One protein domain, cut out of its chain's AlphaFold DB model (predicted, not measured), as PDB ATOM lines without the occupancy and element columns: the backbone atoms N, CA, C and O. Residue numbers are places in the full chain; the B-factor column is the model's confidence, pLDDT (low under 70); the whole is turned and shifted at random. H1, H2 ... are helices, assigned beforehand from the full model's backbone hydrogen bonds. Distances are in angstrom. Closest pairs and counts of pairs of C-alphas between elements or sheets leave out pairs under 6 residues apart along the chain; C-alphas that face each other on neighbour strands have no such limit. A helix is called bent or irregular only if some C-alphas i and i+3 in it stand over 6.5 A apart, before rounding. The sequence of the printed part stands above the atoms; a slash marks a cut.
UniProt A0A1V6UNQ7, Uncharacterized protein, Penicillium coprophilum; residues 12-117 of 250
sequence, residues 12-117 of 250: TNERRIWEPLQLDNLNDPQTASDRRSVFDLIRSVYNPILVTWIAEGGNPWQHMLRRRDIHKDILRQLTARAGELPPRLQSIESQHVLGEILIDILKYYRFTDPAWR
ATOM      1  N   THR A  12     171.127 161.396  37.551       92.62
ATOM      2  CA  THR A  12     171.641 160.133  38.102       92.62
ATOM      3  C   THR A  12     170.687 159.529  39.133       92.62
ATOM      4  O   THR A  12     170.422 158.331  39.094       92.62
ATOM      5  N   ASN A  13     170.144 160.350  40.037       91.44
ATOM      6  CA  ASN A  13     169.197 159.886  41.054       91.44
ATOM      7  C   ASN A  13     167.864 159.485  40.422       91.44
ATOM      8  O   ASN A  13     167.267 158.493  40.826       91.44
ATOM      9  N   GLU A  14     167.432 160.235  39.409       92.56
ATOM     10  CA  GLU A  14     166.236 159.911  38.646       92.56
ATOM     11  C   GLU A  14     166.392 158.579  37.904       92.56
ATOM     12  O   GLU A  14     165.539 157.709  38.025       92.56
ATOM     13  N   ARG A  15     167.508 158.338  37.212       93.25
ATOM     14  CA  ARG A  15     167.750 157.024  36.593       93.25
ATOM     15  C   ARG A  15     167.694 155.897  37.620       93.25
ATOM     16  O   ARG A  15     167.009 154.911  37.393       93.25
ATOM     17  N   ARG A  16     168.324 156.085  38.780       92.94
ATOM     18  CA  ARG A  16     168.387 155.072  39.839       92.94
ATOM     19  C   ARG A  16     167.027 154.738  40.461       92.94
ATOM     20  O   ARG A  16     166.832 153.613  40.904       92.94
ATOM     21  N   ILE A  17     166.095 155.697  40.527       94.38
ATOM     22  CA  ILE A  17     164.747 155.436  41.061       94.38
ATOM     23  C   ILE A  17     163.847 154.718  40.045       94.38
ATOM     24  O   ILE A  17     162.961 153.968  40.446       94.38
ATOM     25  N   TRP A  18     164.093 154.913  38.746       95.56
ATOM     26  CA  TRP A  18     163.340 154.284  37.654       95.56
ATOM     27  C   TRP A  18     163.945 152.965  37.155       95.56
ATOM     28  O   TRP A  18     163.235 152.166  36.547       95.56
ATOM     29  N   GLU A  19     165.223 152.716  37.438       94.31
ATOM     30  CA  GLU A  19     165.961 151.500  37.076       94.31
ATOM     31  C   GLU A  19     165.273 150.200  37.540       94.31
ATOM     32  O   GLU A  19     165.142 149.300  36.714       94.31
ATOM     33  N   PRO A  20     164.736 150.080  38.776       94.31
ATOM     34  CA  PRO A  20     164.023 148.868  39.192       94.31
ATOM     35  C   PRO A  20     162.784 148.550  38.347       94.31
ATOM     36  O   PRO A  20     162.370 147.401  38.276       94.31
ATOM     37  N   LEU A  21     162.189 149.564  37.709       93.69
ATOM     38  CA  LEU A  21     161.047 149.406  36.808       93.69
ATOM     39  C   LEU A  21     161.471 149.259  35.341       93.69
ATOM     40  O   LEU A  21     160.607 149.158  34.479       93.69
ATOM     41  N   GLN A  22     162.779 149.281  35.049       94.12
ATOM     42  CA  GLN A  22     163.336 149.317  33.689       94.12
ATOM     43  C   GLN A  22     162.806 150.503  32.864       94.12
ATOM     44  O   GLN A  22     162.732 150.456  31.639       94.12
ATOM     45  N   LEU A  23     162.421 151.585  33.551       93.75
ATOM     46  CA  LEU A  23     161.863 152.790  32.944       93.75
ATOM     47  C   LEU A  23     162.913 153.891  32.799       93.75
ATOM     48  O   LEU A  23     162.560 155.060  32.718       93.75
ATOM     49  N   ASP A  24     164.207 153.595  32.816       91.44
ATOM     50  CA  ASP A  24     165.284 154.589  32.781       91.44
ATOM     51  C   ASP A  24     165.493 155.211  31.383       91.44
ATOM     52  O   ASP A  24     165.907 156.373  31.283       91.44
ATOM     53  N   ASN A  25     165.136 154.490  30.316       90.00
ATOM     54  CA  ASN A  25     165.331 154.918  28.932       90.00
ATOM     55  C   ASN A  25     164.226 155.862  28.416       90.00
ATOM     56  O   ASN A  25     163.207 155.432  27.881       90.00
ATOM     57  N   LEU A  26     164.477 157.168  28.511       86.81
ATOM     58  CA  LEU A  26     163.583 158.227  28.019       86.81
ATOM     59  C   LEU A  26     163.471 158.322  26.486       86.81
ATOM     60  O   LEU A  26     162.615 159.057  26.002       86.81
ATOM     61  N   ASN A  27     164.318 157.622  25.720       91.25
ATOM     62  CA  ASN A  27     164.246 157.653  24.255       91.25
ATOM     63  C   ASN A  27     163.102 156.786  23.707       91.25
ATOM     64  O   ASN A  27     162.716 156.951  22.552       91.25
ATOM     65  N   ASP A  28     162.577 155.862  24.515       92.62
ATOM     66  CA  ASP A  28     161.422 155.051  24.150       92.62
ATOM     67  C   ASP A  28     160.124 155.800  24.520       92.62
ATOM     68  O   ASP A  28     159.903 156.091  25.705       92.62
ATOM     69  N   PRO A  29     159.244 156.124  23.550       93.38
ATOM     70  CA  PRO A  29     157.964 156.772  23.840       93.38
ATOM     71  C   PRO A  29     157.080 155.938  24.777       93.38
ATOM     72  O   PRO A  29     156.298 156.510  25.542       93.38
ATOM     73  N   GLN A  30     157.222 154.607  24.772       94.12
ATOM     74  CA  GLN A  30     156.474 153.745  25.681       94.12
ATOM     75  C   GLN A  30     156.898 153.974  27.133       94.12
ATOM     76  O   GLN A  30     156.042 154.137  27.999       94.12
ATOM     77  N   THR A  31     158.201 154.101  27.397       94.69
ATOM     78  CA  THR A  31     158.729 154.405  28.736       94.69
ATOM     79  C   THR A  31     158.158 155.707  29.289       94.69
ATOM     80  O   THR A  31     157.844 155.798  30.476       94.69
ATOM     81  N   ALA A  32     157.987 156.729  28.444       94.19
ATOM     82  CA  ALA A  32     157.374 157.986  28.864       94.19
ATOM     83  C   ALA A  32     155.897 157.803  29.267       94.19
ATOM     84  O   ALA A  32     155.467 158.354  30.285       94.19
ATOM     85  N   SER A  33     155.141 157.002  28.511       95.50
ATOM     86  CA  SER A  33     153.745 156.665  28.821       95.50
ATOM     87  C   SER A  33     153.620 155.829  30.102       95.50
ATOM     88  O   SER A  33     152.790 156.118  30.970       95.50
ATOM     89  N   ASP A  34     154.505 154.853  30.285       95.62
ATOM     90  CA  ASP A  34     154.527 153.987  31.462       95.62
ATOM     91  C   ASP A  34     154.887 154.788  32.725       95.62
ATOM     92  O   ASP A  34     154.191 154.695  33.739       95.62
ATOM     93  N   ARG A  35     155.898 155.672  32.657       96.06
ATOM     94  CA  ARG A  35     156.214 156.616  33.747       96.06
ATOM     95  C   ARG A  35     155.024 157.508  34.084       96.06
ATOM     96  O   ARG A  35     154.764 157.766  35.259       96.06
ATOM     97  N   ARG A  36     154.297 157.989  33.070       95.94
ATOM     98  CA  ARG A  36     153.105 158.816  33.278       95.94
ATOM     99  C   ARG A  36     152.010 158.041  34.009       95.94
ATOM    100  O   ARG A  36     151.483 158.549  34.993       95.94
ATOM    101  N   SER A  37     151.756 156.804  33.599       96.62
ATOM    102  CA  SER A  37     150.793 155.908  34.248       96.62
ATOM    103  C   SER A  37     151.157 155.651  35.715       96.62
ATOM    104  O   SER A  37     150.302 155.738  36.596       96.62
ATOM    105  N   VAL A  38     152.445 155.429  36.003       97.06
ATOM    106  CA  VAL A  38     152.958 155.310  37.379       97.06
ATOM    107  C   VAL A  38     152.689 156.581  38.183       97.06
ATOM    108  O   VAL A  38     152.209 156.508  39.315       97.06
ATOM    109  N   PHE A  39     152.958 157.757  37.616       96.31
ATOM    110  CA  PHE A  39     152.687 159.018  38.301       96.31
ATOM    111  C   PHE A  39     151.210 159.243  38.579       96.31
ATOM    112  O   PHE A  39     150.873 159.657  39.688       96.31
ATOM    113  N   ASP A  40     150.349 158.986  37.603       96.31
ATOM    114  CA  ASP A  40     148.911 159.178  37.749       96.31
ATOM    115  C   ASP A  40     148.351 158.220  38.816       96.31
ATOM    116  O   ASP A  40     147.590 158.655  39.687       96.31
ATOM    117  N   LEU A  41     148.829 156.969  38.865       97.06
ATOM    118  CA  LEU A  41     148.506 156.036  39.946       97.06
ATOM    119  C   LEU A  41     148.947 156.581  41.309       97.06
ATOM    120  O   LEU A  41     148.117 156.719  42.211       97.06
ATOM    121  N   ILE A  42     150.228 156.938  41.464       97.06
ATOM    122  CA  ILE A  42     150.752 157.451  42.737       97.06
ATOM    123  C   ILE A  42     149.967 158.695  43.169       97.06
ATOM    124  O   ILE A  42     149.572 158.797  44.330       97.06
ATOM    125  N   ARG A  43     149.705 159.636  42.256       95.50
ATOM    126  CA  ARG A  43     148.945 160.861  42.541       95.50
ATOM    127  C   ARG A  43     147.508 160.567  42.939       95.50
ATOM    128  O   ARG A  43     147.016 161.210  43.860       95.50
ATOM    129  N   SER A  44     146.853 159.603  42.298       96.62
ATOM    130  CA  SER A  44     145.474 159.237  42.628       96.62
ATOM    131  C   SER A  44     145.332 158.669  44.046       96.62
ATOM    132  O   SER A  44     144.330 158.934  44.700       96.62
ATOM    133  N   VAL A  45     146.348 157.957  44.549       96.88
ATOM    134  CA  VAL A  45     146.394 157.455  45.935       96.88
ATOM    135  C   VAL A  45     146.843 158.546  46.912       96.88
ATOM    136  O   VAL A  45     146.275 158.719  47.985       96.88
ATOM    137  N   TYR A  46     147.867 159.316  46.548       96.00
ATOM    138  CA  TYR A  46     148.507 160.272  47.448       96.00
ATOM    139  C   TYR A  46     147.710 161.569  47.650       96.00
ATOM    140  O   TYR A  46     147.643 162.070  48.770       96.00
ATOM    141  N   ASN A  47     147.110 162.129  46.593       94.25
ATOM    142  CA  ASN A  47     146.372 163.393  46.665       94.25
ATOM    143  C   ASN A  47     145.234 163.391  47.703       94.25
ATOM    144  O   ASN A  47     145.191 164.345  48.479       94.25
ATOM    145  N   PRO A  48     144.332 162.387  47.774       95.25
ATOM    146  CA  PRO A  48     143.263 162.403  48.773       95.25
ATOM    147  C   PRO A  48     143.818 162.392  50.203       95.25
ATOM    148  O   PRO A  48     143.361 163.169  51.034       95.25
ATOM    149  N   ILE A  49     144.865 161.604  50.461       94.38
ATOM    150  CA  ILE A  49     145.534 161.529  51.769       94.38
ATOM    151  C   ILE A  49     146.231 162.852  52.112       94.38
ATOM    152  O   ILE A  49     146.230 163.294  53.259       94.38
ATOM    153  N   LEU A  50     146.821 163.518  51.116       93.12
ATOM    154  CA  LEU A  50     147.412 164.839  51.305       93.12
ATOM    155  C   LEU A  50     146.341 165.890  51.636       93.12
ATOM    156  O   LEU A  50     146.569 166.733  52.500       93.12
ATOM    157  N   VAL A  51     145.186 165.850  50.966       91.75
ATOM    158  CA  VAL A  51     144.074 166.780  51.213       91.75
ATOM    159  C   VAL A  51     143.515 166.601  52.621       91.75
ATOM    160  O   VAL A  51     143.366 167.597  53.325       91.75
ATOM    161  N   THR A  52     143.256 165.363  53.056       93.19
ATOM    162  CA  THR A  52     142.764 165.097  54.418       93.19
ATOM    163  C   THR A  52     143.773 165.554  55.466       93.19
ATOM    164  O   THR A  52     143.409 166.267  56.395       93.19
ATOM    165  N   TRP A  53     145.060 165.259  55.262       91.88
ATOM    166  CA  TRP A  53     146.131 165.696  56.156       91.88
ATOM    167  C   TRP A  53     146.206 167.223  56.300       91.88
ATOM    168  O   TRP A  53     146.357 167.739  57.407       91.88
ATOM    169  N   ILE A  54     146.091 167.960  55.191       90.69
ATOM    170  CA  ILE A  54     146.087 169.430  55.213       90.69
ATOM    171  C   ILE A  54     144.817 169.958  55.898       90.69
ATOM    172  O   ILE A  54     144.907 170.898  56.687       90.69
ATOM    173  N   ALA A  55     143.655 169.352  55.633       90.81
ATOM    174  CA  ALA A  55     142.381 169.736  56.245       90.81
ATOM    175  C   ALA A  55     142.369 169.528  57.770       90.81
ATOM    176  O   ALA A  55     141.796 170.336  58.495       90.81
ATOM    177  N   GLU A  56     143.064 168.504  58.266       92.19
ATOM    178  CA  GLU A  56     143.264 168.235  59.697       92.19
ATOM    179  C   GLU A  56     144.267 169.197  60.370       92.19
ATOM    180  O   GLU A  56     144.580 169.053  61.552       92.19
ATOM    181  N   GLY A  57     144.799 170.185  59.641       87.88
ATOM    182  CA  GLY A  57     145.810 171.115  60.153       87.88
ATOM    183  C   GLY A  57     147.218 170.517  60.208       87.88
ATOM    184  O   GLY A  57     148.112 171.075  60.848       87.88
ATOM    185  N   GLY A  58     147.446 169.392  59.529       79.25
ATOM    186  CA  GLY A  58     148.742 168.742  59.433       79.25
ATOM    187  C   GLY A  58     149.743 169.585  58.644       79.25
ATOM    188  O   GLY A  58     149.846 169.491  57.424       79.25
ATOM    189  N   ASN A  59     150.567 170.367  59.338       79.38
ATOM    190  CA  ASN A  59     151.719 171.048  58.753       79.38
ATOM    191  C   ASN A  59     152.982 170.798  59.591       79.38
ATOM    192  O   ASN A  59     152.911 170.870  60.817       79.38
ATOM    193  N   PRO A  60     154.155 170.552  58.969       79.56
ATOM    194  CA  PRO A  60     154.417 170.474  57.525       79.56
ATOM    195  C   PRO A  60     154.233 169.070  56.913       79.56
ATOM    196  O   PRO A  60     154.459 168.045  57.563       79.56
ATOM    197  N   TRP A  61     153.944 169.032  55.602       81.88
ATOM    198  CA  TRP A  61     153.875 167.824  54.753       81.88
ATOM    199  C   TRP A  61     155.021 166.832  55.017       81.88
ATOM    200  O   TRP A  61     154.828 165.620  54.932       81.88
ATOM    201  N   GLN A  62     156.210 167.330  55.379       84.31
ATOM    202  CA  GLN A  62     157.435 166.586  55.707       84.31
ATOM    203  C   GLN A  62     157.232 165.463  56.737       84.31
ATOM    204  O   GLN A  62     157.852 164.408  56.600       84.31
ATOM    205  N   HIS A  63     156.347 165.645  57.721       86.50
ATOM    206  CA  HIS A  63     156.096 164.636  58.757       86.50
ATOM    207  C   HIS A  63     155.039 163.603  58.366       86.50
ATOM    208  O   HIS A  63     154.989 162.543  58.983       86.50
ATOM    209  N   MET A  64     154.254 163.859  57.319       90.62
ATOM    210  CA  MET A  64     153.158 162.982  56.900       90.62
ATOM    211  C   MET A  64     153.648 161.560  56.586       90.62
ATOM    212  O   MET A  64     153.148 160.596  57.144       90.62
ATOM    213  N   LEU A  65     154.708 161.413  55.783       86.69
ATOM    214  CA  LEU A  65     155.289 160.094  55.476       86.69
ATOM    215  C   LEU A  65     156.166 159.523  56.602       86.69
ATOM    216  O   LEU A  65     156.576 158.368  56.525       86.69
ATOM    217  N   ARG A  66     156.482 160.312  57.642       88.88
ATOM    218  CA  ARG A  66     157.153 159.796  58.848       88.88
ATOM    219  C   ARG A  66     156.170 159.092  59.779       88.88
ATOM    220  O   ARG A  66     156.594 158.268  60.585       88.88
ATOM    221  N   ARG A  67     154.873 159.404  59.671       91.75
ATOM    222  CA  ARG A  67     153.815 158.679  60.370       91.75
ATOM    223  C   ARG A  67     153.658 157.290  59.766       91.75
ATOM    224  O   ARG A  67     153.414 157.122  58.571       91.75
ATOM    225  N   ARG A  68     153.864 156.281  60.611       92.88
ATOM    226  CA  ARG A  68     153.920 154.875  60.199       92.88
ATOM    227  C   ARG A  68     152.571 154.380  59.677       92.88
ATOM    228  O   ARG A  68     152.543 153.549  58.781       92.88
ATOM    229  N   ASP A  69     151.490 154.873  60.256       94.75
ATOM    230  CA  ASP A  69     150.099 154.660  59.866       94.75
ATOM    231  C   ASP A  69     149.834 155.150  58.438       94.75
ATOM    232  O   ASP A  69     149.484 154.335  57.589       94.75
ATOM    233  N   ILE A  70     150.127 156.419  58.139       93.69
ATOM    234  CA  ILE A  70     149.931 156.992  56.798       93.69
ATOM    235  C   ILE A  70     150.792 156.274  55.758       93.69
ATOM    236  O   ILE A  70     150.317 155.915  54.685       93.69
ATOM    237  N   HIS A  71     152.064 156.019  56.071       94.12
ATOM    238  CA  HIS A  71     152.946 155.294  55.159       94.12
ATOM    239  C   HIS A  71     152.426 153.880  54.846       94.12
ATOM    240  O   HIS A  71     152.428 153.483  53.681       94.12
ATOM    241  N   LYS A  72     151.948 153.140  55.858       95.81
ATOM    242  CA  LYS A  72     151.350 151.811  55.666       95.81
ATOM    243  C   LYS A  72     150.061 151.861  54.854       95.81
ATOM    244  O   LYS A  72     149.816 150.936  54.089       95.81
ATOM    245  N   ASP A  73     149.243 152.889  55.045       96.44
ATOM    246  CA  ASP A  73     147.994 153.045  54.304       96.44
ATOM    247  C   ASP A  73     148.261 153.332  52.820       96.44
ATOM    248  O   ASP A  73     147.763 152.611  51.958       96.44
ATOM    249  N   ILE A  74     149.163 154.275  52.513       96.31
ATOM    250  CA  ILE A  74     149.586 154.545  51.127       96.31
ATOM    251  C   ILE A  74     150.171 153.280  50.491       96.31
ATOM    252  O   ILE A  74     149.794 152.929  49.377       96.31
ATOM    253  N   LEU A  75     151.070 152.578  51.192       96.38
ATOM    254  CA  LEU A  75     151.671 151.344  50.682       96.38
ATOM    255  C   LEU A  75     150.594 150.297  50.374       96.38
ATOM    256  O   LEU A  75     150.590 149.729  49.287       96.38
ATOM    257  N   ARG A  76     149.641 150.086  51.290       97.12
ATOM    258  CA  ARG A  76     148.529 149.146  51.100       97.12
ATOM    259  C   ARG A  76     147.693 149.501  49.872       97.12
ATOM    260  O   ARG A  76     147.380 148.611  49.087       97.12
ATOM    261  N   GLN A  77     147.344 150.775  49.697       97.62
ATOM    262  CA  GLN A  77     146.548 151.237  48.557       97.62
ATOM    263  C   GLN A  77     147.309 151.109  47.232       97.62
ATOM    264  O   GLN A  77     146.730 150.673  46.239       97.62
ATOM    265  N   LEU A  78     148.609 151.420  47.215       96.75
ATOM    266  CA  LEU A  78     149.457 151.234  46.033       96.75
ATOM    267  C   LEU A  78     149.597 149.756  45.663       96.75
ATOM    268  O   LEU A  78     149.459 149.413  44.495       96.75
ATOM    269  N   THR A  79     149.821 148.874  46.639       96.38
ATOM    270  CA  THR A  79     149.898 147.427  46.399       96.38
ATOM    271  C   THR A  79     148.564 146.873  45.900       96.38
ATOM    272  O   THR A  79     148.553 146.092  44.954       96.38
ATOM    273  N   ALA A  80     147.435 147.305  46.472       96.94
ATOM    274  CA  ALA A  80     146.106 146.877  46.028       96.94
ATOM    275  C   ALA A  80     145.799 147.303  44.581       96.94
ATOM    276  O   ALA A  80     145.132 146.573  43.853       96.94
ATOM    277  N   ARG A  81     146.311 148.463  44.155       96.56
ATOM    278  CA  ARG A  81     146.119 149.018  42.805       96.56
ATOM    279  C   ARG A  81     147.286 148.741  41.857       96.56
ATOM    280  O   ARG A  81     147.300 149.239  40.737       96.56
ATOM    281  N   ALA A  82     148.248 147.912  42.261       93.25
ATOM    282  CA  ALA A  82     149.385 147.536  41.422       93.25
ATOM    283  C   ALA A  82     148.946 146.863  40.107       93.25
ATOM    284  O   ALA A  82     149.622 147.000  39.092       93.25
ATOM    285  N   GLY A  83     147.786 146.193  40.113       93.56
ATOM    286  CA  GLY A  83     147.174 145.595  38.923       93.56
ATOM    287  C   GLY A  83     146.649 146.597  37.883       93.56
ATOM    288  O   GLY A  83     146.304 146.181  36.783       93.56
ATOM    289  N   GLU A  84     146.594 147.897  38.194       95.50
ATOM    290  CA  GLU A  84     146.211 148.951  37.239       95.50
ATOM    291  C   GLU A  84     147.392 149.440  36.388       95.50
ATOM    292  O   GLU A  84     147.198 150.143  35.398       95.50
ATOM    293  N   LEU A  85     148.626 149.095  36.772       95.56
ATOM    294  CA  LEU A  85     149.812 149.478  36.013       95.56
ATOM    295  C   LEU A  85     149.902 148.702  34.693       95.56
ATOM    296  O   LEU A  85     149.353 147.609  34.582       95.56
ATOM    297  N   PRO A  86     150.638 149.208  33.691       94.56
ATOM    298  CA  PRO A  86     150.912 148.455  32.473       94.56
ATOM    299  C   PRO A  86     151.440 147.039  32.779       94.56
ATOM    300  O   PRO A  86     152.289 146.895  33.664       94.56
ATOM    301  N   PRO A  87     151.014 145.993  32.041       93.25
ATOM    302  CA  PRO A  87     151.408 144.604  32.311       93.25
ATOM    303  C   PRO A  87     152.924 144.391  32.379       93.25
ATOM    304  O   PRO A  87     153.407 143.567  33.149       93.25
ATOM    305  N   ARG A  88     153.689 145.183  31.616       92.06
ATOM    306  CA  ARG A  88     155.156 145.180  31.653       92.06
ATOM    307  C   ARG A  88     155.707 145.453  33.048       92.06
ATOM    308  O   ARG A  88     156.661 144.801  33.434       92.06
ATOM    309  N   LEU A  89     155.094 146.361  33.806       92.12
ATOM    310  CA  LEU A  89     155.535 146.711  35.158       92.12
ATOM    311  C   LEU A  89     155.087 145.691  36.204       92.12
ATOM    312  O   LEU A  89     155.751 145.529  37.224       92.12
ATOM    313  N   GLN A  90     153.982 144.989  35.947       91.81
ATOM    314  CA  GLN A  90     153.462 143.963  36.851       91.81
ATOM    315  C   GLN A  90     154.314 142.689  36.838       91.81
ATOM    316  O   GLN A  90     154.435 142.024  37.861       91.81
ATOM    317  N   SER A  91     154.911 142.354  35.692       91.00
ATOM    318  CA  SER A  91     155.696 141.125  35.520       91.00
ATOM    319  C   SER A  91     157.124 141.209  36.058       91.00
ATOM    320  O   SER A  91     157.780 140.179  36.182       91.00
ATOM    321  N   ILE A  92     157.632 142.415  36.330       85.44
ATOM    322  CA  ILE A  92     159.034 142.609  36.732       85.44
ATOM    323  C   ILE A  92     159.265 142.111  38.159       85.44
ATOM    324  O   ILE A  92     160.343 141.612  38.462       85.44
ATOM    325  N   GLU A  93     158.271 142.247  39.039       89.06
ATOM    326  CA  GLU A  93     158.508 142.141  40.471       89.06
ATOM    327  C   GLU A  93     157.232 141.776  41.250       89.06
ATOM    328  O   GLU A  93     156.111 141.983  40.789       89.06
ATOM    329  N   SER A  94     157.382 141.249  42.469       93.25
ATOM    330  CA  SER A  94     156.232 140.995  43.348       93.25
ATOM    331  C   SER A  94     155.459 142.283  43.686       93.25
ATOM    332  O   SER A  94     156.052 143.343  43.894       93.25
ATOM    333  N   GLN A  95     154.129 142.194  43.837       93.88
ATOM    334  CA  GLN A  95     153.261 143.350  44.140       93.88
ATOM    335  C   GLN A  95     153.705 144.145  45.381       93.88
ATOM    336  O   GLN A  95     153.567 145.369  45.431       93.88
ATOM    337  N   HIS A  96     154.247 143.456  46.389       93.38
ATOM    338  CA  HIS A  96     154.771 144.101  47.590       93.38
ATOM    339  C   HIS A  96     155.999 144.961  47.272       93.38
ATOM    340  O   HIS A  96     156.071 146.120  47.677       93.38
ATOM    341  N   VAL A  97     156.981 144.406  46.561       94.38
ATOM    342  CA  VAL A  97     158.208 145.133  46.212       94.38
ATOM    343  C   VAL A  97     157.892 146.264  45.229       94.38
ATOM    344  O   VAL A  97     158.426 147.358  45.388       94.38
ATOM    345  N   LEU A  98     156.951 146.062  44.302       95.44
ATOM    346  CA  LEU A  98     156.439 147.129  43.443       95.44
ATOM    347  C   LEU A  98     155.835 148.274  44.271       95.44
ATOM    348  O   LEU A  98     156.166 149.433  44.040       95.44
ATOM    349  N   GLY A  99     155.031 147.966  45.294       95.38
ATOM    350  CA  GLY A  99     154.509 148.965  46.233       95.38
ATOM    351  C   GLY A  99     155.606 149.780  46.929       95.38
ATOM    352  O   GLY A  99     155.513 151.005  47.006       95.38
ATOM    353  N   GLU A 100     156.679 149.129  47.383       95.00
ATOM    354  CA  GLU A 100     157.838 149.802  47.991       95.00
ATOM    355  C   GLU A 100     158.571 150.712  46.992       95.00
ATOM    356  O   GLU A 100     158.923 151.845  47.329       95.00
ATOM    357  N   ILE A 101     158.744 150.263  45.743       95.56
ATOM    358  CA  ILE A 101     159.338 151.074  44.670       95.56
ATOM    359  C   ILE A 101     158.479 152.319  44.405       95.56
ATOM    360  O   ILE A 101     159.006 153.430  44.358       95.56
ATOM    361  N   LEU A 102     157.154 152.165  44.301       96.50
ATOM    362  CA  LEU A 102     156.220 153.280  44.105       96.50
ATOM    363  C   LEU A 102     156.273 154.288  45.264       96.50
ATOM    364  O   LEU A 102     156.233 155.500  45.041       96.50
ATOM    365  N   ILE A 103     156.417 153.810  46.504       95.56
ATOM    366  CA  ILE A 103     156.632 154.677  47.667       95.56
ATOM    367  C   ILE A 103     157.969 155.422  47.572       95.56
ATOM    368  O   ILE A 103     158.030 156.608  47.906       95.56
ATOM    369  N   ASP A 104     159.047 154.758  47.165       94.88
ATOM    370  CA  ASP A 104     160.353 155.402  47.029       94.88
ATOM    371  C   ASP A 104     160.324 156.474  45.917       94.88
ATOM    372  O   ASP A 104     160.839 157.577  46.128       94.88
ATOM    373  N   ILE A 105     159.622 156.224  44.802       95.94
ATOM    374  CA  ILE A 105     159.336 157.225  43.756       95.94
ATOM    375  C   ILE A 105     158.569 158.413  44.352       95.94
ATOM    376  O   ILE A 105     158.995 159.562  44.204       95.94
ATOM    377  N   LEU A 106     157.478 158.161  45.082       95.38
ATOM    378  CA  LEU A 106     156.698 159.208  45.746       95.38
ATOM    379  C   LEU A 106     157.570 160.065  46.675       95.38
ATOM    380  O   LEU A 106     157.483 161.295  46.649       95.38
ATOM    381  N   LYS A 107     158.414 159.435  47.501       93.44
ATOM    382  CA  LYS A 107     159.338 160.146  48.396       93.44
ATOM    383  C   LYS A 107     160.280 161.033  47.591       93.44
ATOM    384  O   LYS A 107     160.382 162.215  47.915       93.44
ATOM    385  N   TYR A 108     160.930 160.489  46.560       94.19
ATOM    386  CA  TYR A 108     161.863 161.230  45.711       94.19
ATOM    387  C   TYR A 108     161.211 162.495  45.142       94.19
ATOM    388  O   TYR A 108     161.694 163.597  45.410       94.19
ATOM    389  N   TYR A 109     160.065 162.363  44.465       94.25
ATOM    390  CA  TYR A 109     159.394 163.502  43.831       94.25
ATOM    391  C   TYR A 109     158.814 164.509  44.827       94.25
ATOM    392  O   TYR A 109     158.830 165.706  44.563       94.25
ATOM    393  N   ARG A 110     158.412 164.087  46.029       92.12
ATOM    394  CA  ARG A 110     158.055 165.028  47.108       92.12
ATOM    395  C   ARG A 110     159.207 165.949  47.516       92.12
ATOM    396  O   ARG A 110     158.982 167.104  47.900       92.12
ATOM    397  N   PHE A 111     160.430 165.420  47.531       90.62
ATOM    398  CA  PHE A 111     161.611 166.191  47.912       90.62
ATOM    399  C   PHE A 111     162.097 167.076  46.771       90.62
ATOM    400  O   PHE A 111     162.457 168.226  47.030       90.62
ATOM    401  N   THR A 112     162.069 166.579  45.539       91.69
ATOM    402  CA  THR A 112     162.635 167.269  44.377       91.69
ATOM    403  C   THR A 112     161.671 168.243  43.708       91.69
ATOM    404  O   THR A 112     162.121 169.292  43.254       91.69
ATOM    405  N   ASP A 113     160.368 167.958  43.698       92.00
ATOM    406  CA  ASP A 113     159.366 168.749  42.983       92.00
ATOM    407  C   ASP A 113     158.329 169.365  43.953       92.00
ATOM    408  O   ASP A 113     157.588 168.652  44.643       92.00
ATOM    409  N   PRO A 114     158.239 170.709  44.036       89.81
ATOM    410  CA  PRO A 114     157.266 171.377  44.893       89.81
ATOM    411  C   PRO A 114     155.805 171.106  44.494       89.81
ATOM    412  O   PRO A 114     154.938 171.169  45.366       89.81
ATOM    413  N   ALA A 115     155.513 170.735  43.241       90.94
ATOM    414  CA  ALA A 115     154.159 170.423  42.776       90.94
ATOM    415  C   ALA A 115     153.571 169.145  43.408       90.94
ATOM    416  O   ALA A 115     152.385 168.856  43.245       90.94
ATOM    417  N   TRP A 116     154.384 168.356  44.118       91.19
ATOM    418  CA  TRP A 116     153.947 167.196  44.908       91.19
ATOM    419  C   TRP A 116     153.561 167.549  46.348       91.19
ATOM    420  O   TRP A 116     153.102 166.693  47.104       91.19
ATOM    421  N   ARG A 117     153.775 168.801  46.761       88.69
ATOM    422  CA  ARG A 117     153.481 169.287  48.119       88.69
ATOM    423  C   ARG A 117     152.132 169.983  48.201       88.69
ATOM    424  O   ARG A 117     151.589 170.121  49.292       88.69
TER     425      ARG A 117
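Overview. This is residues 12 to 117 of the 250 residues of an uncharacterized protein of Penicillium coprophilum (UniProt A0A1V6UNQ7). A long, bent helix, H2, runs along the length of the domain, and H6 crosses over its first arm at nearly a right angle. H1 lies alongside H6 on one side, H4 packs slantwise on its other side, and H3 lies near the far end of H2, so that H1, H6, H4 and H3 make a loose layer over H2; short H5 is near the start of H6. The printed part has 106 residues with six named helices, H1 to H6 in chain order, and no named strand: all helix, with mostly crossed packing. It is compact, with a radius of gyration of the C-alphas of 13.9 A, and elongated, spanning 42 by 26 by 18 A.

Arrangement. H1, residues 12 to 21, touches residues 101 to 108 of H6, residues 95 to 112, at a shallow tilt of 20 degrees, opposite ways; their closest C-alphas, of Ile 17 and Ile 105, are 6.3 A apart. H2, residues 29 to 55, was assigned as one helix by its hydrogen bonds but is bent, with C-alphas 45 and 48 6.5 A apart; its arms H2a, residues 29 to 45, and H2b, residues 48 to 55, stand at 45 degrees. H2a and H6 only just touch, with 3 pairs of C-alphas within 8 A, about perpendicular at 88 degrees; the closest are Ile 42 and Leu 106, 6.9 A. H2b only just touches H3, residues 61 to 66, with 3 such pairs, the closest being the C-alphas of Trp 53 and Met 64, 7.6 A. H4, residues 68 to 80, touches H6 at a steep tilt of 58 degrees, closest at C-alphas Thr 79 and Gly 99, 4.9 A. H3 and H4 touch only at the corner, and only just, with 3 pairs. H5, residues 87 to 90, is close to but not clearly touching H6, with the C-alphas of Gln 90 and Leu 98 7.9 A apart. In H2a, H2b, H4 and H6 every O i to N i+4 pair is within hydrogen-bond range; H1 has 4 of 6, H3 0 of 2 but 2 of 3 O i to N i+3 pairs, and H5 is too short for an i+4 pair.

Along the chain. H1 begins at C-alpha 12, (171.641, 160.133, 38.102). H2a is 25.0 A long, H4 18.1 A and H6 25.7 A, ending at C-alpha 112, (162.635, 167.269, 44.377). H1 and H3 are irregular, only just: C-alphas 17 and 20 are 6.9 A apart, 62 and 65 6.8 A.

Size, cuts and confidence. The C-alphas farthest apart, of Asn 27 and Gly 57, are 42.5 A apart. The printed part has no cut and no long link. Mean pLDDT of the printed part is 93.0, and no printed residue is under 70.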